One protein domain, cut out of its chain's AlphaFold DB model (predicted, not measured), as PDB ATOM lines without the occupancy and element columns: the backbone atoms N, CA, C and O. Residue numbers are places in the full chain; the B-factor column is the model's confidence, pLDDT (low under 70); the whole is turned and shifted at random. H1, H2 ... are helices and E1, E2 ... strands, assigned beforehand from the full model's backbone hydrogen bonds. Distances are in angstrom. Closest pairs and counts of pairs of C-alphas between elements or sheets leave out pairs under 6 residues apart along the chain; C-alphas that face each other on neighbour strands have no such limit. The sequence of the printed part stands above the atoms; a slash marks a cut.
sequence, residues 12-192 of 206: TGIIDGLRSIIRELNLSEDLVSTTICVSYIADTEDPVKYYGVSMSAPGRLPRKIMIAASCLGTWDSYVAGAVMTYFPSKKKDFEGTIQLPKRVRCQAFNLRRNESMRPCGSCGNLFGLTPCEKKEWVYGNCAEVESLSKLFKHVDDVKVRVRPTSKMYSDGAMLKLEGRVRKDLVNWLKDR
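Overview. This is residues 12 to 192 of the 206 residues of an uncharacterized protein of Liparis tanakae (Tanaka's snailfish) (UniProt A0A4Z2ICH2). What shape do these atoms make? A small twisted sheet of four strands, E2 E1 E3 E4, has the helix H5 packed over one face, along E2. Beyond H5 the helical hairpin of H2 and H3 packs on the long helix H7 at one end of the domain, while H1 lies at the opposite end. What is it built of? The printed part has 181 residues with seven named helices and four named strands, in the order H1 E1 E2 H2 H3 E3 E4 H4 H5 H6 H7, of mixed class, with an antiparallel sheet. It is compact, with a radius of gyration of the C-alphas of 16.5 A, and spans 47 by 45 by 30 A.

Arrangement. How do the strands pair? E1, residues 35 to 41, is antiparallel to E2, residues 50 to 53, with N 37 and O 52 at 2.8 A, and to E3, residues 104 to 110, with N 38 and O 107 at 2.9 A. E3 and E4, residues 115 to 117, form a hairpin with N 117 and O 108 at 2.8 A; these pairs are within hydrogen-bond range. What is on the sheet? H5, residues 143 to 154, is on one face in two layers, sheet and helix, at a height over the sheet of 5.5 A, and the closest C-alphas of H5 and E2 are Ser 147 and Gly 52, 3.9 A apart. H1, residues 12 to 25, only grazes the sheet with residues 14 to 19. Which helix is the hub? H3, residues 77 to 85, touches H2, residues 60 to 74, at C-alphas Ala 80 and Cys 71, 4.5 A apart, with residues 70 to 72 of H2 alone. With 3 pairs of C-alphas within 8 A each, H3 only just touches H5, H4, residues 121 to 127, and H7, residues 171 to 190. H2 and H7 touch at a steep tilt of 44 degrees, opposite ways, closest at C-alphas Ile 65 and Leu 185, 6.0 A apart. What of the rest? H6, residues 156 to 161, and H5 touch only at the corner, and only just, with 3 pairs of C-alphas within 8 A, the closest being Lys 159 and Phe 152, 5.0 A apart. E2, H2, H3 and E3 make a split strand-helix-strand unit, two strands running the same way with E1 between them, its crossover right-handed. In each of the seven helices every O i to N i+4 pair is within hydrogen-bond range.

Along the chain. Where do the first and last elements lie? H1 begins at C-alpha 12 (103.457, 3.983, 37.782), and H7 ends at C-alpha 190 (62.838, 14.576, 40.937). How long are the longer elements? From first to last C-alpha H7 measures 28.2 A, E1 20.6 A, E3 and H2 20.1 A, H1 19.9 A and H5 17.5 A.

Size, cuts and confidence. How large is it, and is it cut? The C-alphas farthest apart, Glu 24 and Lys 167, are 50.0 A apart, and the printed part has no cut. Which links are long, and where is confidence low? The links H3 to E3 and H4 to H5 are long. The mean pLDDT of the printed part is 87.2, and residues 26 to 31, 88 to 94 and 167 to 168 are under 70.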
ATOM      1  N   THR A  12     103.209   5.004  36.757       88.50
ATOM      2  CA  THR A  12     103.457   3.983  37.782       88.50
ATOM      3  C   THR A  12     103.285   4.552  39.187       88.50
ATOM      4  O   THR A  12     102.526   3.992  39.973       88.50
ATOM      5  N   GLY A  13     103.903   5.699  39.492       87.81
ATOM      6  CA  GLY A  13     103.792   6.321  40.812       87.81
ATOM      7  C   GLY A  13     102.373   6.775  41.156       87.81
ATOM      8  O   GLY A  13     101.943   6.607  42.294       87.81
ATOM      9  N   ILE A  14     101.612   7.288  40.181       88.06
ATOM     10  CA  ILE A  14     100.195   7.635  40.381       88.06
ATOM     11  C   ILE A  14      99.376   6.382  40.679       88.06
ATOM     12  O   ILE A  14      98.600   6.363  41.636       88.06
ATOM     13  N   ILE A  15      99.536   5.336  39.866       89.44
ATOM     14  CA  ILE A  15      98.811   4.081  40.049       89.44
ATOM     15  C   ILE A  15      99.149   3.483  41.421       89.44
ATOM     16  O   ILE A  15      98.233   3.124  42.158       89.44
ATOM     17  N   ASP A  16     100.423   3.426  41.804       89.69
ATOM     18  CA  ASP A  16     100.850   2.871  43.092       89.69
ATOM     19  C   ASP A  16     100.392   3.715  44.286       89.69
ATOM     20  O   ASP A  16      99.929   3.161  45.286       89.69
ATOM     21  N   GLY A  17     100.404   5.045  44.165       88.81
ATOM     22  CA  GLY A  17      99.842   5.940  45.176       88.81
ATOM     23  C   GLY A  17      98.345   5.704  45.389       88.81
ATOM     24  O   GLY A  17      97.894   5.532  46.521       88.81
ATOM     25  N   LEU A  18      97.569   5.595  44.303       88.19
ATOM     26  CA  LEU A  18      96.139   5.270  44.384       88.19
ATOM     27  C   LEU A  18      95.895   3.897  45.016       88.19
ATOM     28  O   LEU A  18      94.933   3.726  45.764       88.19
ATOM     29  N   ARG A  19      96.768   2.919  44.757       88.00
ATOM     30  CA  ARG A  19      96.700   1.601  45.404       88.00
ATOM     31  C   ARG A  19      96.939   1.687  46.905       88.00
ATOM     32  O   ARG A  19      96.209   1.028  47.643       88.00
ATOM     33  N   SER A  20      97.918   2.480  47.347       87.56
ATOM     34  CA  SER A  20      98.168   2.708  48.778       87.56
ATOM     35  C   SER A  20      96.941   3.314  49.445       87.56
ATOM     36  O   SER A  20      96.420   2.745  50.399       87.56
ATOM     37  N   ILE A  21      96.389   4.375  48.847       85.81
ATOM     38  CA  ILE A  21      95.189   5.053  49.350       85.81
ATOM     39  C   ILE A  21      94.011   4.074  49.464       85.81
ATOM     40  O   ILE A  21      93.350   4.023  50.494       85.81
ATOM     41  N   ILE A  22      93.752   3.252  48.440       84.31
ATOM     42  CA  ILE A  22      92.657   2.265  48.480       84.31
ATOM     43  C   ILE A  22      92.859   1.235  49.603       84.31
ATOM     44  O   ILE A  22      91.879   0.831  50.228       84.31
ATOM     45  N   ARG A  23      94.103   0.806  49.855       83.81
ATOM     46  CA  ARG A  23      94.430  -0.137  50.940       83.81
ATOM     47  C   ARG A  23      94.251   0.499  52.316       83.81
ATOM     48  O   ARG A  23      93.650  -0.126  53.183       83.81
ATOM     49  N   GLU A  24      94.742   1.720  52.498       83.44
ATOM     50  CA  GLU A  24      94.666   2.464  53.763       83.44
ATOM     51  C   GLU A  24      93.229   2.800  54.143       83.44
ATOM     52  O   GLU A  24      92.831   2.656  55.295       83.44
ATOM     53  N   LEU A  25      92.438   3.225  53.159       77.25
ATOM     54  CA  LEU A  25      91.076   3.668  53.396       77.25
ATOM     55  C   LEU A  25      90.149   2.522  53.840       77.25
ATOM     56  O   LEU A  25      89.131   2.800  54.466       77.25
ATOM     57  N   ASN A  26      90.477   1.258  53.530       69.38
ATOM     58  CA  ASN A  26      89.675   0.064  53.852       69.38
ATOM     59  C   ASN A  26      88.158   0.257  53.609       69.38
ATOM     60  O   ASN A  26      87.311  -0.250  54.344       69.38
ATOM     61  N   LEU A  27      87.813   1.073  52.607       64.75
ATOM     62  CA  LEU A  27      86.450   1.539  52.382       64.75
ATOM     63  C   LEU A  27      85.590   0.425  51.794       64.75
ATOM     64  O   LEU A  27      86.068  -0.407  51.013       64.75
ATOM     65  N   SER A  28      84.295   0.466  52.119       61.53
ATOM     66  CA  SER A  28      83.303  -0.365  51.443       61.53
ATOM     67  C   SER A  28      83.359  -0.127  49.930       61.53
ATOM     68  O   SER A  28      83.712   0.955  49.448       61.53
ATOM     69  N   GLU A  29      83.033  -1.162  49.156       58.72
ATOM     70  CA  GLU A  29      83.179  -1.154  47.693       58.72
ATOM     71  C   GLU A  29      82.298  -0.107  46.990       58.72
ATOM     72  O   GLU A  29      82.498   0.185  45.812       58.72
ATOM     73  N   ASP A  30      81.349   0.488  47.712       58.47
ATOM     74  CA  ASP A  30      80.247   1.256  47.140       58.47
ATOM     75  C   ASP A  30      80.632   2.661  46.659       58.47
ATOM     76  O   ASP A  30      79.909   3.227  45.842       58.47
ATOM     77  N   LEU A  31      81.743   3.238  47.134       64.06
ATOM     78  CA  LEU A  31      82.130   4.626  46.813       64.06
ATOM     79  C   LEU A  31      83.551   4.778  46.259       64.06
ATOM     80  O   LEU A  31      83.963   5.881  45.900       64.06
ATOM     81  N   VAL A  32      84.306   3.683  46.152       74.81
ATOM     82  CA  VAL A  32      85.688   3.718  45.665       74.81
ATOM     83  C   VAL A  32      85.756   3.163  44.254       74.81
ATOM     84  O   VAL A  32      85.384   2.021  43.998       74.81
ATOM     85  N   SER A  33      86.262   3.969  43.322       81.00
ATOM     86  CA  SER A  33      86.608   3.468  41.995       81.00
ATOM     87  C   SER A  33      87.851   2.593  42.087       81.00
ATOM     88  O   SER A  33      88.906   3.045  42.526       81.00
ATOM     89  N   THR A  34      87.744   1.340  41.657       87.38
ATOM     90  CA  THR A  34      88.872   0.395  41.653       87.38
ATOM     91  C   THR A  34      89.557   0.297  40.298       87.38
ATOM     92  O   THR A  34      90.461  -0.520  40.135       87.38
ATOM     93  N   THR A  35      89.122   1.092  39.321       91.12
ATOM     94  CA  THR A  35      89.634   1.047  37.953       91.12
ATOM     95  C   THR A  35      90.011   2.443  37.497       91.12
ATOM     96  O   THR A  35      89.187   3.360  37.527       91.12
ATOM     97  N   ILE A  36      91.245   2.572  37.026       93.38
ATOM     98  CA  ILE A  36      91.784   3.771  36.386       93.38
ATOM     99  C   ILE A  36      92.088   3.457  34.925       93.38
ATOM    100  O   ILE A  36      92.449   2.332  34.601       93.38
ATOM    101  N   CYS A  37      91.950   4.432  34.040       94.88
ATOM    102  CA  CYS A  37      92.402   4.358  32.661       94.88
ATOM    103  C   CYS A  37      93.342   5.515  32.367       94.88
ATOM    104  O   CYS A  37      93.146   6.618  32.880       94.88
ATOM    105  N   VAL A  38      94.338   5.248  31.528       94.88
ATOM    106  CA  VAL A  38      95.307   6.229  31.051       94.88
ATOM    107  C   VAL A  38      95.250   6.278  29.532       94.88
ATOM    108  O   VAL A  38      95.363   5.245  28.864       94.88
ATOM    109  N   SER A  39      95.067   7.478  28.987       95.19
ATOM    110  CA  SER A  39      95.045   7.734  27.550       95.19
ATOM    111  C   SER A  39      96.089   8.768  27.158       95.19
ATOM    112  O   SER A  39      96.209   9.799  27.814       95.19
ATOM    113  N   TYR A  40      96.828   8.503  26.081       94.31
ATOM    114  CA  TYR A  40      97.846   9.412  25.547       94.31
ATOM    115  C   TYR A  40      98.214   9.067  24.097       94.31
ATOM    116  O   TYR A  40      97.822   8.020  23.574       94.31
ATOM    117  N   ILE A  41      98.962   9.955  23.442       94.12
ATOM    118  CA  ILE A  41      99.494   9.756  22.089       94.12
ATOM    119  C   ILE A  41     100.853   9.059  22.196       94.12
ATOM    120  O   ILE A  41     101.798   9.625  22.732       94.12
ATOM    121  N   ALA A  42     100.940   7.810  21.746       92.06
ATOM    122  CA  ALA A  42     102.071   6.927  22.021       92.06
ATOM    123  C   ALA A  42     103.338   7.235  21.207       92.06
ATOM    124  O   ALA A  42     104.419   6.823  21.613       92.06
ATOM    125  N   ASP A  43     103.214   7.934  20.078       89.81
ATOM    126  CA  ASP A  43     104.315   8.319  19.183       89.81
ATOM    127  C   ASP A  43     104.897   9.714  19.493       89.81
ATOM    128  O   ASP A  43     105.669  10.248  18.703       89.81
ATOM    129  N   THR A  44     104.536  10.314  20.632       87.38
ATOM    130  CA  THR A  44     105.057  11.615  21.088       87.38
ATOM    131  C   THR A  44     106.193  11.431  22.097       87.38
ATOM    132  O   THR A  44     106.095  10.593  22.993       87.38
ATOM    133  N   GLU A  45     107.253  12.232  21.968       84.38
ATOM    134  CA  GLU A  45     108.309  12.348  22.978       84.38
ATOM    135  C   GLU A  45     107.731  13.018  24.238       84.38
ATOM    136  O   GLU A  45     107.143  14.091  24.148       84.38
ATOM    137  N   ASP A  46     107.841  12.350  25.390       84.81
ATOM    138  CA  ASP A  46     107.219  12.739  26.667       84.81
ATOM    139  C   ASP A  46     105.691  12.998  26.592       84.81
ATOM    140  O   ASP A  46     105.203  14.133  26.667       84.81
ATOM    141  N   PRO A  47     104.883  11.938  26.394       88.31
ATOM    142  CA  PRO A  47     103.471  12.096  26.096       88.31
ATOM    143  C   PRO A  47     102.666  12.555  27.315       88.31
ATOM    144  O   PRO A  47     102.667  11.915  28.366       88.31
ATOM    145  N   VAL A  48     101.845  13.592  27.122       88.81
ATOM    146  CA  VAL A  48     100.862  14.029  28.123       88.81
ATOM    147  C   VAL A  48      99.852  12.912  28.394       88.81
ATOM    148  O   VAL A  48      99.109  12.504  27.495       88.81
ATOM    149  N   LYS A  49      99.788  12.448  29.644       90.88
ATOM    150  CA  LYS A  49      98.859  11.394  30.068       90.88
ATOM    151  C   LYS A  49      97.579  11.970  30.651       90.88
ATOM    152  O   LYS A  49      97.597  12.778  31.578       90.88
ATOM    153  N   TYR A  50      96.455  11.495  30.133       92.06
ATOM    154  CA  TYR A  50      95.123  11.840  30.607       92.06
ATOM    155  C   TYR A  50      94.549  10.660  31.371       92.06
ATOM    156  O   TYR A  50      94.507   9.549  30.852       92.06
ATOM    157  N   TYR A  51      94.110  10.903  32.602       91.88
ATOM    158  CA  TYR A  51      93.649   9.850  33.497       91.88
ATOM    159  C   TYR A  51      92.139   9.929  33.715       91.88
ATOM    160  O   TYR A  51      91.612  10.998  34.039       91.88
ATOM    161  N   GLY A  52      91.449   8.800  33.610       92.00
ATOM    162  CA  GLY A  52      90.036   8.641  33.956       92.00
ATOM    163  C   GLY A  52      89.834   7.557  35.004       92.00
ATOM    164  O   GLY A  52      90.642   6.640  35.103       92.00
ATOM    165  N   VAL A  53      88.764   7.642  35.788       89.81
ATOM    166  CA  VAL A  53      88.379   6.601  36.748       89.81
ATOM    167  C   VAL A  53      86.992   6.070  36.418       89.81
ATOM    168  O   VAL A  53      86.148   6.777  35.869       89.81
ATOM    169  N   SER A  54      86.747   4.800  36.729       88.56
ATOM    170  CA  SER A  54      85.414   4.224  36.536       88.56
ATOM    171  C   SER A  54      84.413   4.865  37.496       88.56
ATOM    172  O   SER A  54      84.769   5.226  38.621       88.56
ATOM    173  N   MET A  55      83.158   4.997  37.079       84.50
ATOM    174  CA  MET A  55      82.107   5.473  37.973       84.50
ATOM    175  C   MET A  55      81.784   4.397  39.014       84.50
ATOM    176  O   MET A  55      81.246   3.337  38.681       84.50
ATOM    177  N   SER A  56      82.081   4.691  40.282       76.75
ATOM    178  CA  SER A  56      81.563   3.924  41.415       76.75
ATOM    179  C   SER A  56      80.232   4.540  41.838       76.75
ATOM    180  O   SER A  56      80.180   5.548  42.537       76.75
ATOM    181  N   ALA A  57      79.149   4.005  41.277       79.19
ATOM    182  CA  ALA A  57      77.785   4.400  41.596       79.19
ATOM    183  C   ALA A  57      76.969   3.126  41.876       79.19
ATOM    184  O   ALA A  57      76.684   2.363  40.933       79.19
ATOM    185  N   PRO A  58      76.619   2.859  43.149       76.94
ATOM    186  CA  PRO A  58      75.911   1.650  43.524       76.94
ATOM    187  C   PRO A  58      74.470   1.724  43.011       76.94
ATOM    188  O   PRO A  58      73.760   2.718  43.163       76.94
ATOM    189  N   GLY A  59      74.031   0.652  42.357       83.19
ATOM    190  CA  GLY A  59      72.691   0.557  41.784       83.19
ATOM    191  C   GLY A  59      72.512   1.207  40.406       83.19
ATOM    192  O   GLY A  59      73.325   1.975  39.893       83.19
ATOM    193  N   ARG A  60      71.396   0.853  39.757       86.12
ATOM    194  CA  ARG A  60      71.109   1.230  38.362       86.12
ATOM    195  C   ARG A  60      70.803   2.719  38.195       86.12
ATOM    196  O   ARG A  60      71.242   3.316  37.218       86.12
ATOM    197  N   LEU A  61      70.012   3.296  39.101       89.12
ATOM    198  CA  LEU A  61      69.548   4.680  38.982       89.12
ATOM    199  C   LEU A  61      70.665   5.703  39.260       89.12
ATOM    200  O   LEU A  61      70.867   6.549  38.391       89.12
ATOM    201  N   PRO A  62      71.452   5.606  40.355       88.88
ATOM    202  CA  PRO A  62      72.587   6.509  40.570       88.88
ATOM    203  C   PRO A  62      73.576   6.481  39.404       88.88
ATOM    204  O   PRO A  62      73.989   7.527  38.916       88.88
ATOM    205  N   ARG A  63      73.864   5.292  38.861       88.00
ATOM    206  CA  ARG A  63      74.715   5.148  37.674       88.00
ATOM    207  C   ARG A  63      74.162   5.884  36.454       88.00
ATOM    208  O   ARG A  63      74.905   6.593  35.787       88.00
ATOM    209  N   LYS A  64      72.864   5.742  36.165       91.25
ATOM    210  CA  LYS A  64      72.211   6.466  35.062       91.25
ATOM    211  C   LYS A  64      72.289   7.981  35.244       91.25
ATOM    212  O   LYS A  64      72.589   8.677  34.280       91.25
ATOM    213  N   ILE A  65      72.050   8.465  36.465       92.06
ATOM    214  CA  ILE A  65      72.157   9.886  36.814       92.06
ATOM    215  C   ILE A  65      73.579  10.385  36.552       92.06
ATOM    216  O   ILE A  65      73.745  11.370  35.839       92.06
ATOM    217  N   MET A  66      74.596   9.678  37.054       91.44
ATOM    218  CA  MET A  66      75.999  10.064  36.881       91.44
ATOM    219  C   MET A  66      76.418  10.078  35.409       91.44
ATOM    220  O   MET A  66      76.993  11.062  34.954       91.44
ATOM    221  N   ILE A  67      76.066   9.043  34.638       92.62
ATOM    222  CA  ILE A  67      76.358   8.984  33.198       92.62
ATOM    223  C   ILE A  67      75.680  10.143  32.458       92.62
ATOM    224  O   ILE A  67      76.333  10.837  31.686       92.62
ATOM    225  N   ALA A  68      74.387  10.385  32.699       93.81
ATOM    226  CA  ALA A  68      73.659  11.466  32.036       93.81
ATOM    227  C   ALA A  68      74.218  12.848  32.400       93.81
ATOM    228  O   ALA A  68      74.409  13.683  31.517       93.81
ATOM    229  N   ALA A  69      74.533  13.074  33.677       93.44
ATOM    230  CA  ALA A  69      75.169  14.303  34.139       93.44
ATOM    231  C   ALA A  69      76.536  14.513  33.469       93.44
ATOM    232  O   ALA A  69      76.821  15.603  32.974       93.44
ATOM    233  N   SER A  70      77.359  13.464  33.383       93.50
ATOM    234  CA  SER A  70      78.657  13.549  32.715       93.50
ATOM    235  C   SER A  70      78.530  13.791  31.213       93.50
ATOM    236  O   SER A  70      79.235  14.660  30.711       93.50
ATOM    237  N   CYS A  71      77.601  13.136  30.509       94.44
ATOM    238  CA  CYS A  71      77.343  13.413  29.090       94.44
ATOM    239  C   CYS A  71      76.928  14.869  28.832       94.44
ATOM    240  O   CYS A  71      77.345  15.452  27.840       94.44
ATOM    241  N   LEU A  72      76.102  15.450  29.708       94.38
ATOM    242  CA  LEU A  72      75.539  16.792  29.524       94.38
ATOM    243  C   LEU A  72      76.449  17.933  29.998       94.38
ATOM    244  O   LEU A  72      76.155  19.089  29.692       94.38
ATOM    245  N   GLY A  73      77.481  17.639  30.791       90.50
ATOM    246  CA  GLY A  73      78.292  18.672  31.442       90.50
ATOM    247  C   GLY A  73      79.797  18.453  31.362       90.50
ATOM    248  O   GLY A  73      80.544  19.380  31.055       90.50
ATOM    249  N   THR A  74      80.277  17.244  31.660       89.56
ATOM    250  CA  THR A  74      81.707  17.020  31.930       89.56
ATOM    251  C   THR A  74      82.448  16.342  30.791       89.56
ATOM    252  O   THR A  74      83.648  16.571  30.656       89.56
ATOM    253  N   TRP A  75      81.803  15.513  29.982       94.44
ATOM    254  CA  TRP A  75      82.488  14.784  28.922       94.44
ATOM    255  C   TRP A  75      82.615  15.593  27.633       94.44
ATOM    256  O   TRP A  75      81.871  16.535  27.383       94.44
ATOM    257  N   ASP A  76      83.623  15.249  26.836       95.44
ATOM    258  CA  ASP A  76      83.779  15.737  25.471       95.44
ATOM    259  C   ASP A  76      82.560  15.340  24.635       95.44
ATOM    260  O   ASP A  76      82.017  14.248  24.813       95.44
ATOM    261  N   SER A  77      82.148  16.201  23.706       93.75
ATOM    262  CA  SER A  77      80.923  15.999  22.934       93.75
ATOM    263  C   SER A  77      80.939  14.728  22.085       93.75
ATOM    264  O   SER A  77      79.885  14.118  21.923       93.75
ATOM    265  N   TYR A  78      82.093  14.270  21.583       94.06
ATOM    266  CA  TYR A  78      82.171  13.019  20.817       94.06
ATOM    267  C   TYR A  78      82.113  11.791  21.721       94.06
ATOM    268  O   TYR A  78      81.471  10.801  21.377       94.06
ATOM    269  N   VAL A  79      82.707  11.866  22.912       95.19
ATOM    270  CA  VAL A  79      82.597  10.796  23.914       95.19
ATOM    271  C   VAL A  79      81.169  10.701  24.450       95.19
ATOM    272  O   VAL A  79      80.587   9.616  24.467       95.19
ATOM    273  N   ALA A  80      80.580  11.831  24.843       94.50
ATOM    274  CA  ALA A  80      79.191  11.911  25.282       94.50
ATOM    275  C   ALA A  80      78.241  11.444  24.172       94.50
ATOM    276  O   ALA A  80      77.328  10.660  24.429       94.50
ATOM    277  N   GLY A  81      78.505  11.858  22.931       92.56
ATOM    278  CA  GLY A  81      77.828  11.378  21.736       92.56
ATOM    279  C   GLY A  81      77.875   9.860  21.625       92.56
ATOM    280  O   GLY A  81      76.824   9.228  21.617       92.56
ATOM    281  N   ALA A  82      79.053   9.239  21.637       92.56
ATOM    282  CA  ALA A  82      79.165   7.781  21.592       92.56
ATOM    283  C   ALA A  82      78.329   7.104  22.695       92.56
ATOM    284  O   ALA A  82      77.531   6.210  22.414       92.56
ATOM    285  N   VAL A  83      78.427   7.583  23.938       92.56
ATOM    286  CA  VAL A  83      77.709   7.002  25.087       92.56
ATOM    287  C   VAL A  83      76.188   7.160  24.976       92.56
ATOM    288  O   VAL A  83      75.457   6.213  25.261       92.56
ATOM    289  N   MET A  84      75.685   8.330  24.570       90.75
ATOM    290  CA  MET A  84      74.239   8.588  24.473       90.75
ATOM    291  C   MET A  84      73.575   7.872  23.288       90.75
ATOM    292  O   MET A  84      72.349   7.748  23.249       90.75
ATOM    293  N   THR A  85      74.366   7.443  22.307       86.62
ATOM    294  CA  THR A  85      73.880   6.923  21.019       86.62
ATOM    295  C   THR A  85      74.025   5.425  20.871       86.62
ATOM    296  O   THR A  85      73.416   4.833  19.984       86.62
ATOM    297  N   TYR A  86      74.806   4.799  21.742       81.56
ATOM    298  CA  TYR A  86      75.054   3.377  21.668       81.56
ATOM    299  C   TYR A  86      73.859   2.565  22.182       81.56
ATOM    300  O   TYR A  86      73.554   2.540  23.377       81.56
ATOM    301  N   PHE A  87      73.197   1.865  21.260       73.56
ATOM    302  CA  PHE A  87      72.096   0.944  21.541       73.56
ATOM    303  C   PHE A  87      72.412  -0.438  20.946       73.56
ATOM    304  O   PHE A  87      72.137  -0.659  19.768       73.56
ATOM    305  N   PRO A  88      72.949  -1.393  21.731       62.66
ATOM    306  CA  PRO A  88      73.426  -2.677  21.202       62.66
ATOM    307  C   PRO A  88      72.325  -3.538  20.554       62.66
ATOM    308  O   PRO A  88      72.617  -4.386  19.719       62.66
ATOM    309  N   SER A  89      71.052  -3.315  20.905       59.38
ATOM    310  CA  SER A  89      69.915  -4.150  20.492       59.38
ATOM    311  C   SER A  89      68.908  -3.466  19.552       59.38
ATOM    312  O   SER A  89      67.829  -4.014  19.322       59.38
ATOM    313  N   LYS A  90      69.193  -2.259  19.041       55.31
ATOM    314  CA  LYS A  90      68.309  -1.545  18.096       55.31
ATOM    315  C   LYS A  90      69.028  -1.333  16.764       55.31
ATOM    316  O   LYS A  90      70.253  -1.300  16.727       55.31
ATOM    317  N   LYS A  91      68.260  -1.219  15.670       51.25
ATOM    318  CA  LYS A  91      68.799  -0.883  14.341       51.25
ATOM    319  C   LYS A  91      69.754   0.310  14.469       51.25
ATOM    320  O   LYS A  91      69.452   1.251  15.204       51.25
ATOM    321  N   LYS A  92      70.899   0.229  13.780       54.03
ATOM    322  CA  LYS A  92      72.050   1.158  13.797       54.03
ATOM    323  C   LYS A  92      71.733   2.562  13.253       54.03
ATOM    324  O   LYS A  92      72.591   3.234  12.695       54.03
ATOM    325  N   ASP A  93      70.495   3.013  13.390       52.56
ATOM    326  CA  ASP A  93      69.980   4.229  12.767       52.56
ATOM    327  C   ASP A  93      70.577   5.496  13.414       52.56
ATOM    328  O   ASP A  93      70.405   6.604  12.910       52.56
ATOM    329  N   PHE A  94      71.321   5.339  14.517       57.44
ATOM    330  CA  PHE A  94      72.124   6.383  15.137       57.44
ATOM    331  C   PHE A  94      73.439   5.788  15.670       57.44
ATOM    332  O   PHE A  94      73.436   5.065  16.662       57.44
ATOM    333  N   GLU A  95      74.561   6.064  15.001       71.06
ATOM    334  CA  GLU A  95      75.887   5.537  15.355       71.06
ATOM    335  C   GLU A  95      76.834   6.709  15.633       71.06
ATOM    336  O   GLU A  95      77.433   7.280  14.725       71.06
ATOM    337  N   GLY A  96      76.913   7.117  16.902       77.12
ATOM    338  CA  GLY A  96      77.876   8.115  17.377       77.12
ATOM    339  C   GLY A  96      79.172   7.499  17.899       77.12
ATOM    340  O   GLY A  96      79.967   8.205  18.510       77.12
ATOM    341  N   THR A  97      79.375   6.192  17.702       88.62
ATOM    342  CA  THR A  97      80.624   5.518  18.061       88.62
ATOM    343  C   THR A  97      81.781   6.124  17.283       88.62
ATOM    344  O   THR A  97      81.639   6.479  16.111       88.62
ATOM    345  N   ILE A  98      82.939   6.185  17.915       91.69
ATOM    346  CA  ILE A  98      84.154   6.735  17.322       91.69
ATOM    347  C   ILE A  98      85.194   5.635  17.162       91.69
ATOM    348  O   ILE A  98      85.143   4.613  17.841       91.69
ATOM    349  N   GLN A  99      86.147   5.853  16.263       93.38
ATOM    350  CA  GLN A  99      87.270   4.947  16.057       93.38
ATOM    351  C   GLN A  99      88.550   5.660  16.469       93.38
ATOM    352  O   GLN A  99      88.926   6.676  15.878       93.38
ATOM    353  N   LEU A 100      89.206   5.148  17.507       94.38
ATOM    354  CA  LEU A 100      90.467   5.711  17.965       94.38
ATOM    355  C   LEU A 100      91.597   5.440  16.955       94.38
ATOM    356  O   LEU A 100      91.754   4.310  16.489       94.38
ATOM    357  N   PRO A 101      92.432   6.444  16.632       93.12
ATOM    358  CA  PRO A 101      93.622   6.248  15.824       93.12
ATOM    359  C   PRO A 101      94.576   5.283  16.525       93.12
ATOM    360  O   PRO A 101      94.754   5.367  17.736       93.12
ATOM    361  N   LYS A 102      95.276   4.440  15.758       91.69
ATOM    362  CA  LYS A 102      96.221   3.441  16.297       91.69
ATOM    363  C   LYS A 102      97.305   4.022  17.213       91.69
ATOM    364  O   LYS A 102      97.786   3.328  18.096       91.69
ATOM    365  N   ARG A 103      97.688   5.285  17.002       93.69
ATOM    366  CA  ARG A 103      98.674   5.990  17.835       93.69
ATOM    367  C   ARG A 103      98.146   6.388  19.219       93.69
ATOM    368  O   ARG A 103      98.933   6.773  20.071       93.69
ATOM    369  N   VAL A 104      96.833   6.347  19.453       95.31
ATOM    370  CA  VAL A 104      96.258   6.639  20.769       95.31
ATOM    371  C   VAL A 104      96.290   5.371  21.607       95.31
ATOM    372  O   VAL A 104      95.607   4.394  21.298       95.31
ATOM    373  N   ARG A 105      97.043   5.398  22.705       95.31
ATOM    374  CA  ARG A 105      96.948   4.371  23.740       95.31
ATOM    375  C   ARG A 105      95.798   4.714  24.676       95.31
ATOM    376  O   ARG A 105      95.619   5.868  25.050       95.31
ATOM    377  N   CYS A 106      95.042   3.699  25.073       95.88
ATOM    378  CA  CYS A 106      94.002   3.778  26.089       95.88
ATOM    379  C   CYS A 106      94.053   2.475  26.890       95.88
ATOM    380  O   CYS A 106      93.721   1.417  26.357       95.88
ATOM    381  N   GLN A 107      94.550   2.537  28.124       95.44
ATOM    382  CA  GLN A 107      94.826   1.352  28.933       95.44
ATOM    383  C   GLN A 107      94.192   1.489  30.313       95.44
ATOM    384  O   GLN A 107      94.525   2.405  31.063       95.44
ATOM    385  N   ALA A 108      93.311   0.548  30.650       94.88
ATOM    386  CA  ALA A 108      92.712   0.438  31.971       94.88
ATOM    387  C   ALA A 108      93.563  -0.435  32.905       94.88
ATOM    388  O   ALA A 108      94.243  -1.362  32.463       94.88
ATOM    389  N   PHE A 109      93.495  -0.169  34.203       94.12
ATOM    390  CA  PHE A 109      94.183  -0.906  35.252       94.12
ATOM    391  C   PHE A 109      93.235  -1.170  36.414       94.12
ATOM    392  O   PHE A 109      92.524  -0.268  36.866       94.12
ATOM    393  N   ASN A 110      93.279  -2.393  36.937       92.44
ATOM    394  CA  ASN A 110      92.633  -2.733  38.192       92.44
ATOM    395  C   ASN A 110      93.559  -2.337  39.347       92.44
ATOM    396  O   ASN A 110      94.654  -2.889  39.513       92.44
ATOM    397  N   LEU A 111      93.114  -1.390  40.164       90.62
ATOM    398  CA  LEU A 111      93.881  -0.889  41.297       90.62
ATOM    399  C   LEU A 111      93.990  -1.941  42.412       90.62
ATOM    400  O   LEU A 111      95.024  -2.038  43.058       90.62
ATOM    401  N   ARG A 112      92.994  -2.810  42.608       86.88
ATOM    402  CA  ARG A 112      93.064  -3.841  43.660       86.88
ATOM    403  C   ARG A 112      93.930  -5.035  43.269       86.88
ATOM    404  O   ARG A 112      94.714  -5.517  44.079       86.88
ATOM    405  N   ARG A 113      93.784  -5.507  42.030       88.19
ATOM    406  CA  ARG A 113      94.440  -6.726  41.522       88.19
ATOM    407  C   ARG A 113      95.831  -6.483  40.936       88.19
ATOM    408  O   ARG A 113      96.496  -7.445  40.582       88.19
ATOM    409  N   ASN A 114      96.271  -5.227  40.860       86.50
ATOM    410  CA  ASN A 114      97.553  -4.845  40.272       86.50
ATOM    411  C   ASN A 114      97.750  -5.410  38.852       86.50
ATOM    412  O   ASN A 114      98.753  -6.044  38.544       86.50
ATOM    413  N   GLU A 115      96.769  -5.195  37.979       91.44
ATOM    414  CA  GLU A 115      96.808  -5.725  36.614       91.44
ATOM    415  C   GLU A 115      96.333  -4.695  35.592       91.44
ATOM    416  O   GLU A 115      95.472  -3.858  35.875       91.44
ATOM    417  N   SER A 116      96.875  -4.787  34.379       93.12
ATOM    418  CA  SER A 116      96.294  -4.154  33.199       93.12
ATOM    419  C   SER A 116      95.029  -4.898  32.779       93.12
ATOM    420  O   SER A 116      95.016  -6.129  32.733       93.12
ATOM    421  N   MET A 117      93.990  -4.161  32.411       92.88
ATOM    422  CA  MET A 117      92.713  -4.706  31.959       92.88
ATOM    423  C   MET A 117      92.536  -4.486  30.463       92.88
ATOM    424  O   MET A 117      92.894  -3.435  29.928       92.88
ATOM    425  N   ARG A 118      91.939  -5.457  29.774       92.00
ATOM    426  CA  ARG A 118      91.465  -5.204  28.414       92.00
ATOM    427  C   ARG A 118      90.216  -4.316  28.474       92.00
ATOM    428  O   ARG A 118      89.439  -4.439  29.422       92.00
ATOM    429  N   PRO A 119      89.992  -3.463  27.465       90.50
ATOM    430  CA  PRO A 119      88.727  -2.762  27.310       90.50
ATOM    431  C   PRO A 119      87.571  -3.760  27.312       90.50
ATOM    432  O   PRO A 119      87.659  -4.818  26.681       90.50
ATOM    433  N   CYS A 120      86.471  -3.433  27.986       89.75
ATOM    434  CA  CYS A 120      85.271  -4.259  27.881       89.75
ATOM    435  C   CYS A 120      84.647  -4.166  26.482       89.75
ATOM    436  O   CYS A 120      84.919  -3.216  25.744       89.75
ATOM    437  N   GLY A 121      83.756  -5.098  26.136       86.50
ATOM    438  CA  GLY A 121      83.103  -5.128  24.823       86.50
ATOM    439  C   GLY A 121      82.370  -3.826  24.498       86.50
ATOM    440  O   GLY A 121      82.469  -3.316  23.388       86.50
ATOM    441  N   SER A 122      81.736  -3.198  25.492       89.19
ATOM    442  CA  SER A 122      81.052  -1.913  25.312       89.19
ATOM    443  C   SER A 122      82.023  -0.777  24.982       89.19
ATOM    444  O   SER A 122      81.746   0.011  24.088       89.19
ATOM    445  N   CYS A 123      83.175  -0.700  25.654       92.00
ATOM    446  CA  CYS A 123      84.216   0.283  25.335       92.00
ATOM    447  C   CYS A 123      84.896  -0.014  23.993       92.00
ATOM    448  O   CYS A 123      85.195   0.919  23.248       92.00
ATOM    449  N   GLY A 124      85.076  -1.296  23.663       91.25
ATOM    450  CA  GLY A 124      85.499  -1.749  22.339       91.25
ATOM    451  C   GLY A 124      84.575  -1.235  21.241       91.25
ATOM    452  O   GLY A 124      85.035  -0.607  20.292       91.25
ATOM    453  N   ASN A 125      83.266  -1.408  21.420       89.25
ATOM    454  CA  ASN A 125      82.253  -0.976  20.462       89.25
ATOM    455  C   ASN A 125      82.111   0.555  20.391       89.25
ATOM    456  O   ASN A 125      81.970   1.106  19.304       89.25
ATOM    457  N   LEU A 126      82.168   1.254  21.529       91.31
ATOM    458  CA  LEU A 126      82.032   2.715  21.593       91.31
ATOM    459  C   LEU A 126      83.193   3.463  20.931       91.31
ATOM    460  O   LEU A 126      82.968   4.504  20.313       91.31
ATOM    461  N   PHE A 127      84.418   2.964  21.121       93.06
ATOM    462  CA  PHE A 127      85.649   3.706  20.837       93.06
ATOM    463  C   PHE A 127      86.594   3.004  19.848       93.06
ATOM    464  O   PHE A 127      87.686   3.508  19.577       93.06
ATOM    465  N   GLY A 128      86.216   1.836  19.321       91.44
ATOM    466  CA  GLY A 128      87.064   1.053  18.417       91.44
ATOM    467  C   GLY A 128      88.269   0.407  19.105       91.44
ATOM    468  O   GLY A 128      89.287   0.143  18.467       91.44
ATOM    469  N   LEU A 129      88.196   0.183  20.421       91.06
ATOM    470  CA  LEU A 129      89.312  -0.359  21.194       91.06
ATOM    471  C   LEU A 129      89.473  -1.864  20.946       91.06
ATOM    472  O   LEU A 129      88.566  -2.654  21.217       91.06
ATOM    473  N   THR A 130      90.649  -2.267  20.462       85.44
ATOM    474  CA  THR A 130      90.986  -3.669  20.179       85.44
ATOM    475  C   THR A 130      92.396  -4.014  20.683       85.44
ATOM    476  O   THR A 130      93.283  -3.164  20.620       85.44
ATOM    477  N   PRO A 131      92.633  -5.245  21.178       85.12
ATOM    478  CA  PRO A 131      91.638  -6.280  21.481       85.12
ATOM    479  C   PRO A 131      90.789  -5.916  22.714       85.12
ATOM    480  O   PRO A 131      91.289  -5.314  23.658       85.12
ATOM    481  N   CYS A 132      89.518  -6.322  22.730       86.38
ATOM    482  CA  CYS A 132      88.596  -6.123  23.854       86.38
ATOM    483  C   CYS A 132      88.043  -7.457  24.382       86.38
ATOM    484  O   CYS A 132      88.167  -8.508  23.746       86.38
ATOM    485  N   GLU A 133      87.472  -7.434  25.583       86.00
ATOM    486  CA  GLU A 133      86.765  -8.581  26.151       86.00
ATOM    487  C   GLU A 133      85.404  -8.787  25.474       86.00
ATOM    488  O   GLU A 133      84.754  -7.836  25.054       86.00
ATOM    489  N   LYS A 134      84.908 -10.031  25.454       79.69
ATOM    490  CA  LYS A 134      83.541 -10.323  24.981       79.69
ATOM    491  C   LYS A 134      82.457  -9.783  25.920       79.69
ATOM    492  O   LYS A 134      81.304  -9.669  25.523       79.69
ATOM    493  N   LYS A 135      82.803  -9.518  27.184       80.38
ATOM    494  CA  LYS A 135      81.850  -9.087  28.203       80.38
ATOM    495  C   LYS A 135      81.473  -7.626  27.984       80.38
ATOM    496  O   LYS A 135      82.332  -6.748  27.999       80.38
ATOM    497  N   GLU A 136      80.180  -7.376  27.835       78.62
ATOM    498  CA  GLU A 136      79.615  -6.032  27.763       78.62
ATOM    499  C   GLU A 136      79.124  -5.586  29.144       78.62
ATOM    500  O   GLU A 136      78.489  -6.346  29.878       78.62
ATOM    501  N   TRP A 137      79.430  -4.341  29.499       75.88
ATOM    502  CA  TRP A 137      78.966  -3.699  30.726       75.88
ATOM    503  C   TRP A 137      78.021  -2.547  30.383       75.88
ATOM    504  O   TRP A 137      77.766  -2.233  29.222       75.88
ATOM    505  N   VAL A 138      77.481  -1.881  31.402       76.62
ATOM    506  CA  VAL A 138      76.744  -0.634  31.168       76.62
ATOM    507  C   VAL A 138      77.704   0.393  30.555       76.62
ATOM    508  O   VAL A 138      78.724   0.739  31.154       76.62
ATOM    509  N   TYR A 139      77.372   0.867  29.356       83.50
ATOM    510  CA  TYR A 139      78.122   1.887  28.629       83.50
ATOM    511  C   TYR A 139      78.210   3.189  29.434       83.50
ATOM    512  O   TYR A 139      77.315   3.509  30.212       83.50
ATOM    513  N   GLY A 140      79.304   3.932  29.273       84.38
ATOM    514  CA  GLY A 140      79.541   5.169  30.024       84.38
ATOM    515  C   GLY A 140      80.157   4.973  31.416       84.38
ATOM    516  O   GLY A 140      80.703   5.919  31.963       84.38
ATOM    517  N   ASN A 141      80.130   3.769  32.000       88.94
ATOM    518  CA  ASN A 141      80.619   3.566  33.373       88.94
ATOM    519  C   ASN A 141      82.144   3.391  33.484       88.94
ATOM    520  O   ASN A 141      82.716   3.569  34.559       88.94
ATOM    521  N   CYS A 142      82.792   2.955  32.407       92.56
ATOM    522  CA  CYS A 142      84.186   2.525  32.449       92.56
ATOM    523  C   CYS A 142      85.155   3.718  32.438       92.56
ATOM    524  O   CYS A 142      84.823   4.806  31.962       92.56
ATOM    525  N   ALA A 143      86.361   3.505  32.961       93.81
ATOM    526  CA  ALA A 143      87.360   4.555  33.159       93.81
ATOM    527  C   ALA A 143      87.846   5.190  31.839       93.81
ATOM    528  O   ALA A 143      88.236   6.359  31.811       93.81
ATOM    529  N   GLU A 144      87.779   4.436  30.739       95.69
ATOM    530  CA  GLU A 144      88.123   4.859  29.380       95.69
ATOM    531  C   GLU A 144      87.333   6.097  28.951       95.69
ATOM    532  O   GLU A 144      87.870   6.958  28.260       95.69
ATOM    533  N   VAL A 145      86.077   6.222  29.387       95.06
ATOM    534  CA  VAL A 145      85.181   7.315  28.985       95.06
ATOM    535  C   VAL A 145      85.709   8.657  29.494       95.06
ATOM    536  O   VAL A 145      85.883   9.594  28.716       95.06
ATOM    537  N   GLU A 146      86.040   8.749  30.787       94.62
ATOM    538  CA  GLU A 146      86.619   9.970  31.361       94.62
ATOM    539  C   GLU A 146      88.026  10.233  30.802       94.62
ATOM    540  O   GLU A 146      88.361  11.375  30.483       94.62
ATOM    541  N   SER A 147      88.834   9.181  30.642       95.19
ATOM    542  CA  SER A 147      90.213   9.270  30.150       95.19
ATOM    543  C   SER A 147      90.282   9.843  28.727       95.19
ATOM    544  O   SER A 147      90.958  10.844  28.478       95.19
ATOM    545  N   LEU A 148      89.503   9.274  27.802       96.56
ATOM    546  CA  LEU A 148      89.410   9.735  26.414       96.56
ATOM    547  C   LEU A 148      88.743  11.103  26.308       96.56
ATOM    548  O   LEU A 148      89.180  11.943  25.524       96.56
ATOM    549  N   SER A 149      87.727  11.363  27.135       95.94
ATOM    550  CA  SER A 149      87.108  12.684  27.194       95.94
ATOM    551  C   SER A 149      88.125  13.766  27.549       95.94
ATOM    552  O   SER A 149      88.037  14.869  27.015       95.94
ATOM    553  N   LYS A 150      89.051  13.497  28.474       94.62
ATOM    554  CA  LYS A 150      90.100  14.458  28.822       94.62
ATOM    555  C   LYS A 150      91.101  14.616  27.685       94.62
ATOM    556  O   LYS A 150      91.419  15.752  27.356       94.62
ATOM    557  N   LEU A 151      91.522  13.522  27.047       94.50
ATOM    558  CA  LEU A 151      92.405  13.575  25.878       94.50
ATOM    559  C   LEU A 151      91.818  14.467  24.770       94.50
ATOM    560  O   LEU A 151      92.493  15.371  24.292       94.50
ATOM    561  N   PHE A 152      90.552  14.272  24.394       95.06
ATOM    562  CA  PHE A 152      89.941  15.036  23.296       95.06
ATOM    563  C   PHE A 152      89.682  16.500  23.633       95.06
ATOM    564  O   PHE A 152      89.655  17.329  22.732       95.06
ATOM    565  N   LYS A 153      89.511  16.832  24.915       93.31
ATOM    566  CA  LYS A 153      89.381  18.225  25.362       93.31
ATOM    567  C   LYS A 153      90.675  19.028  25.253       93.31
ATOM    568  O   LYS A 153      90.602  20.249  25.263       93.31
ATOM    569  N   HIS A 154      91.825  18.359  25.199       91.88
ATOM    570  CA  HIS A 154      93.134  19.014  25.219       91.88
ATOM    571  C   HIS A 154      93.963  18.750  23.959       91.88
ATOM    572  O   HIS A 154      94.973  19.417  23.755       91.88
ATOM    573  N   VAL A 155      93.576  17.781  23.120       91.69
ATOM    574  CA  VAL A 155      94.326  17.425  21.912       91.69
ATOM    575  C   VAL A 155      93.427  17.415  20.678       91.69
ATOM    576  O   VAL A 155      92.889  16.380  20.268       91.69
ATOM    577  N   ASP A 156      93.311  18.589  20.058       90.88
ATOM    578  CA  ASP A 156      92.415  18.829  18.924       90.88
ATOM    579  C   ASP A 156      92.729  17.955  17.703       90.88
ATOM    580  O   ASP A 156      91.806  17.448  17.070       90.88
ATOM    581  N   ASP A 157      94.005  17.689  17.394       90.75
ATOM    582  CA  ASP A 157      94.384  16.819  16.263       90.75
ATOM    583  C   ASP A 157      93.796  15.405  16.411       90.75
ATOM    584  O   ASP A 157      93.283  14.821  15.455       90.75
ATOM    585  N   VAL A 158      93.791  14.847  17.626       91.19
ATOM    586  CA  VAL A 158      93.127  13.557  17.866       91.19
ATOM    587  C   VAL A 158      91.617  13.708  17.726       91.19
ATOM    588  O   VAL A 158      90.998  12.896  17.037       91.19
ATOM    589  N   LYS A 159      91.029  14.753  18.317       92.06
ATOM    590  CA  LYS A 159      89.582  14.995  18.264       92.06
ATOM    591  C   LYS A 159      89.059  15.114  16.828       92.06
ATOM    592  O   LYS A 159      88.050  14.497  16.491       92.06
ATOM    593  N   VAL A 160      89.758  15.847  15.964       91.62
ATOM    594  CA  VAL A 160      89.392  16.012  14.547       91.62
ATOM    595  C   VAL A 160      89.398  14.669  13.818       91.62
ATOM    596  O   VAL A 160      88.470  14.377  13.062       91.62
ATOM    597  N   ARG A 161      90.398  13.817  14.077       91.44
ATOM    598  CA  ARG A 161      90.515  12.497  13.433       91.44
ATOM    599  C   ARG A 161      89.459  11.495  13.887       91.44
ATOM    600  O   ARG A 161      89.155  10.577  13.131       91.44
ATOM    601  N   VAL A 162      88.917  11.648  15.095       90.94
ATOM    602  CA  VAL A 162      87.896  10.732  15.643       90.94
ATOM    603  C   VAL A 162      86.471  11.215  15.425       90.94
ATOM    604  O   VAL A 162      85.541  10.603  15.951       90.94
ATOM    605  N   ARG A 163      86.287  12.311  14.678       89.56
ATOM    606  CA  ARG A 163      84.969  12.876  14.400       89.56
ATOM    607  C   ARG A 163      84.009  11.775  13.924       89.56
ATOM    608  O   ARG A 163      84.334  11.084  12.956       89.56
ATOM    609  N   PRO A 164      82.828  11.628  14.555       86.38
ATOM    610  CA  PRO A 164      81.827  10.669  14.111       86.38
ATOM    611  C   PRO A 164      81.501  10.860  12.625       86.38
ATOM    612  O   PRO A 164      81.227  11.973  12.176       86.38
ATOM    613  N   THR A 165      81.544   9.770  11.859       81.31
ATOM    614  CA  THR A 165      81.365   9.786  10.396       81.31
ATOM    615  C   THR A 165      79.936   9.478   9.959       81.31
ATOM    616  O   THR A 165      79.593   9.645   8.787       81.31
ATOM    617  N   SER A 166      79.081   9.035  10.884       80.62
ATOM    618  CA  SER A 166      77.684   8.737  10.585       80.62
ATOM    619  C   SER A 166      76.951   9.996  10.124       80.62
ATOM    620  O   SER A 166      76.922  11.001  10.829       80.62
ATOM    621  N   LYS A 167      76.276   9.919   8.971       69.81
ATOM    622  CA  LYS A 167      75.437  11.008   8.433       69.81
ATOM    623  C   LYS A 167      74.309  11.423   9.385       69.81
ATOM    624  O   LYS A 167      73.773  12.518   9.262       69.81
ATOM    625  N   MET A 168      73.946  10.544  10.318       68.50
ATOM    626  CA  MET A 168      72.919  10.804  11.323       68.50
ATOM    627  C   MET A 168      73.469  11.597  12.516       68.50
ATOM    628  O   MET A 168      72.699  12.271  13.199       68.50
ATOM    629  N   TYR A 169      74.790  11.599  12.728       80.25
ATOM    630  CA  TYR A 169      75.460  12.426  13.728       80.25
ATOM    631  C   TYR A 169      75.533  13.886  13.243       80.25
ATOM    632  O   TYR A 169      76.539  14.351  12.712       80.25
ATOM    633  N   SER A 170      74.418  14.601  13.386       83.94
ATOM    634  CA  SER A 170      74.290  16.031  13.082       83.94
ATOM    635  C   SER A 170      74.017  16.834  14.348       83.94
ATOM    636  O   SER A 170      73.418  16.317  15.293       83.94
ATOM    637  N   ASP A 171      74.375  18.118  14.338       85.44
ATOM    638  CA  ASP A 171      74.161  19.019  15.477       85.44
ATOM    639  C   ASP A 171      72.686  19.042  15.907       85.44
ATOM    640  O   ASP A 171      72.369  18.912  17.086       85.44
ATOM    641  N   GLY A 172      71.754  19.087  14.949       87.12
ATOM    642  CA  GLY A 172      70.318  19.055  15.237       87.12
ATOM    643  C   GLY A 172      69.845  17.745  15.879       87.12
ATOM    644  O   GLY A 172      68.980  17.759  16.758       87.12
ATOM    645  N   ALA A 173      70.402  16.601  15.471       85.38
ATOM    646  CA  ALA A 173      70.070  15.317  16.085       85.38
ATOM    647  C   ALA A 173      70.683  15.177  17.487       85.38
ATOM    648  O   ALA A 173      70.017  14.673  18.397       85.38
ATOM    649  N   MET A 174      71.905  15.682  17.673       87.44
ATOM    650  CA  MET A 174      72.583  15.716  18.967       87.44
ATOM    651  C   MET A 174      71.855  16.615  19.965       87.44
ATOM    652  O   MET A 174      71.564  16.162  21.066       87.44
ATOM    653  N   LEU A 175      71.413  17.808  19.557       91.00
ATOM    654  CA  LEU A 175      70.594  18.691  20.398       91.00
ATOM    655  C   LEU A 175      69.292  18.014  20.860       91.00
ATOM    656  O   LEU A 175      68.913  18.103  22.030       91.00
ATOM    657  N   LYS A 176      68.610  17.280  19.968       90.12
ATOM    658  CA  LYS A 176      67.409  16.504  20.334       90.12
ATOM    659  C   LYS A 176      67.729  15.378  21.317       90.12
ATOM    660  O   LYS A 176      66.924  15.082  22.201       90.12
ATOM    661  N   LEU A 177      68.869  14.711  21.153       89.62
ATOM    662  CA  LEU A 177      69.308  13.651  22.057       89.62
ATOM    663  C   LEU A 177      69.668  14.203  23.437       89.62
ATOM    664  O   LEU A 177      69.153  13.693  24.429       89.62
ATOM    665  N   GLU A 178      70.449  15.276  23.496       93.00
ATOM    666  CA  GLU A 178      70.770  15.979  24.739       93.00
ATOM    667  C   GLU A 178      69.506  16.464  25.449       93.00
ATOM    668  O   GLU A 178      69.380  16.294  26.658       93.00
ATOM    669  N   GLY A 179      68.522  16.991  24.712       94.06
ATOM    670  CA  GLY A 179      67.223  17.372  25.270       94.06
ATOM    671  C   GLY A 179      66.482  16.200  25.925       94.06
ATOM    672  O   GLY A 179      65.920  16.354  27.012       94.06
ATOM    673  N   ARG A 180      66.520  15.008  25.311       92.69
ATOM    674  CA  ARG A 180      65.951  13.781  25.900       92.69
ATOM    675  C   ARG A 180      66.706  13.354  27.155       92.69
ATOM    676  O   ARG A 180      66.076  13.156  28.187       92.69
ATOM    677  N   VAL A 181      68.035  13.287  27.091       93.69
ATOM    678  CA  VAL A 181      68.878  12.906  28.239       93.69
ATOM    679  C   VAL A 181      68.718  13.899  29.393       93.69
ATOM    680  O   VAL A 181      68.643  13.491  30.548       93.69
ATOM    681  N   ARG A 182      68.579  15.196  29.099       95.81
ATOM    682  CA  ARG A 182      68.307  16.241  30.097       95.81
ATOM    683  C   ARG A 182      66.948  16.050  30.760       95.81
ATOM    684  O   ARG A 182      66.856  16.157  31.979       95.81
ATOM    685  N   LYS A 183      65.907  15.740  29.982       95.12
ATOM    686  CA  LYS A 183      64.571  15.435  30.518       95.12
ATOM    687  C   LYS A 183      64.605  14.201  31.422       95.12
ATOM    688  O   LYS A 183      64.055  14.250  32.520       95.12
ATOM    689  N   ASP A 184      65.279  13.140  30.989       94.44
ATOM    690  CA  ASP A 184      65.440  11.915  31.774       94.44
ATOM    691  C   ASP A 184      66.183  12.187  33.086       94.44
ATOM    692  O   ASP A 184      65.711  11.786  34.149       94.44
ATOM    693  N   LEU A 185      67.286  12.943  33.037       95.12
ATOM    694  CA  LEU A 185      68.044  13.342  34.223       95.12
ATOM    695  C   LEU A 185      67.184  14.145  35.208       95.12
ATOM    696  O   LEU A 185      67.179  13.840  36.398       95.12
ATOM    697  N   VAL A 186      66.427  15.139  34.728       95.12
ATOM    698  CA  VAL A 186      65.515  15.927  35.575       95.12
ATOM    699  C   VAL A 186      64.472  15.033  36.243       95.12
ATOM    700  O   VAL A 186      64.208  15.204  37.430       95.12
ATOM    701  N   ASN A 187      63.896  14.076  35.514       94.19
ATOM    702  CA  ASN A 187      62.910  13.153  36.076       94.19
ATOM    703  C   ASN A 187      63.537  12.250  37.148       94.19
ATOM    704  O   ASN A 187      63.027  12.189  38.259       94.19
ATOM    705  N   TRP A 188      64.690  11.637  36.863       95.06
ATOM    706  CA  TRP A 188      65.391  10.777  37.824       95.06
ATOM    707  C   TRP A 188      65.820  11.508  39.099       95.06
ATOM    708  O   TRP A 188      65.863  10.898  40.166       95.06
ATOM    709  N   LEU A 189      66.158  12.794  38.996       93.75
ATOM    710  CA  LEU A 189      66.493  13.625  40.151       93.75
ATOM    711  C   LEU A 189      65.244  14.012  40.952       93.75
ATOM    712  O   LEU A 189      65.271  13.940  42.179       93.75
ATOM    713  N   LYS A 190      64.131  14.331  40.279       92.25
ATOM    714  CA  LYS A 190      62.838  14.576  40.937       92.25
ATOM    715  C   LYS A 190      62.333  13.354  41.701       92.25
ATOM    716  O   LYS A 190      61.857  13.519  42.817       92.25
ATOM    717  N   ASP A 191      62.516  12.149  41.158       90.19
ATOM    718  CA  ASP A 191      62.188  10.884  41.838       90.19
ATOM    719  C   ASP A 191      63.002  10.673  43.133       90.19
ATOM    720  O   ASP A 191      62.691   9.802  43.944       90.19
ATOM    721  N   ARG A 192      64.072  11.453  43.327       89.00
ATOM    722  CA  ARG A 192      64.913  11.494  44.532       89.00
ATOM    723  C   ARG A 192      64.732  12.783  45.332       89.00
ATOM    724  O   ARG A 192      65.615  13.135  46.107       89.00
TER     725      ARG A 192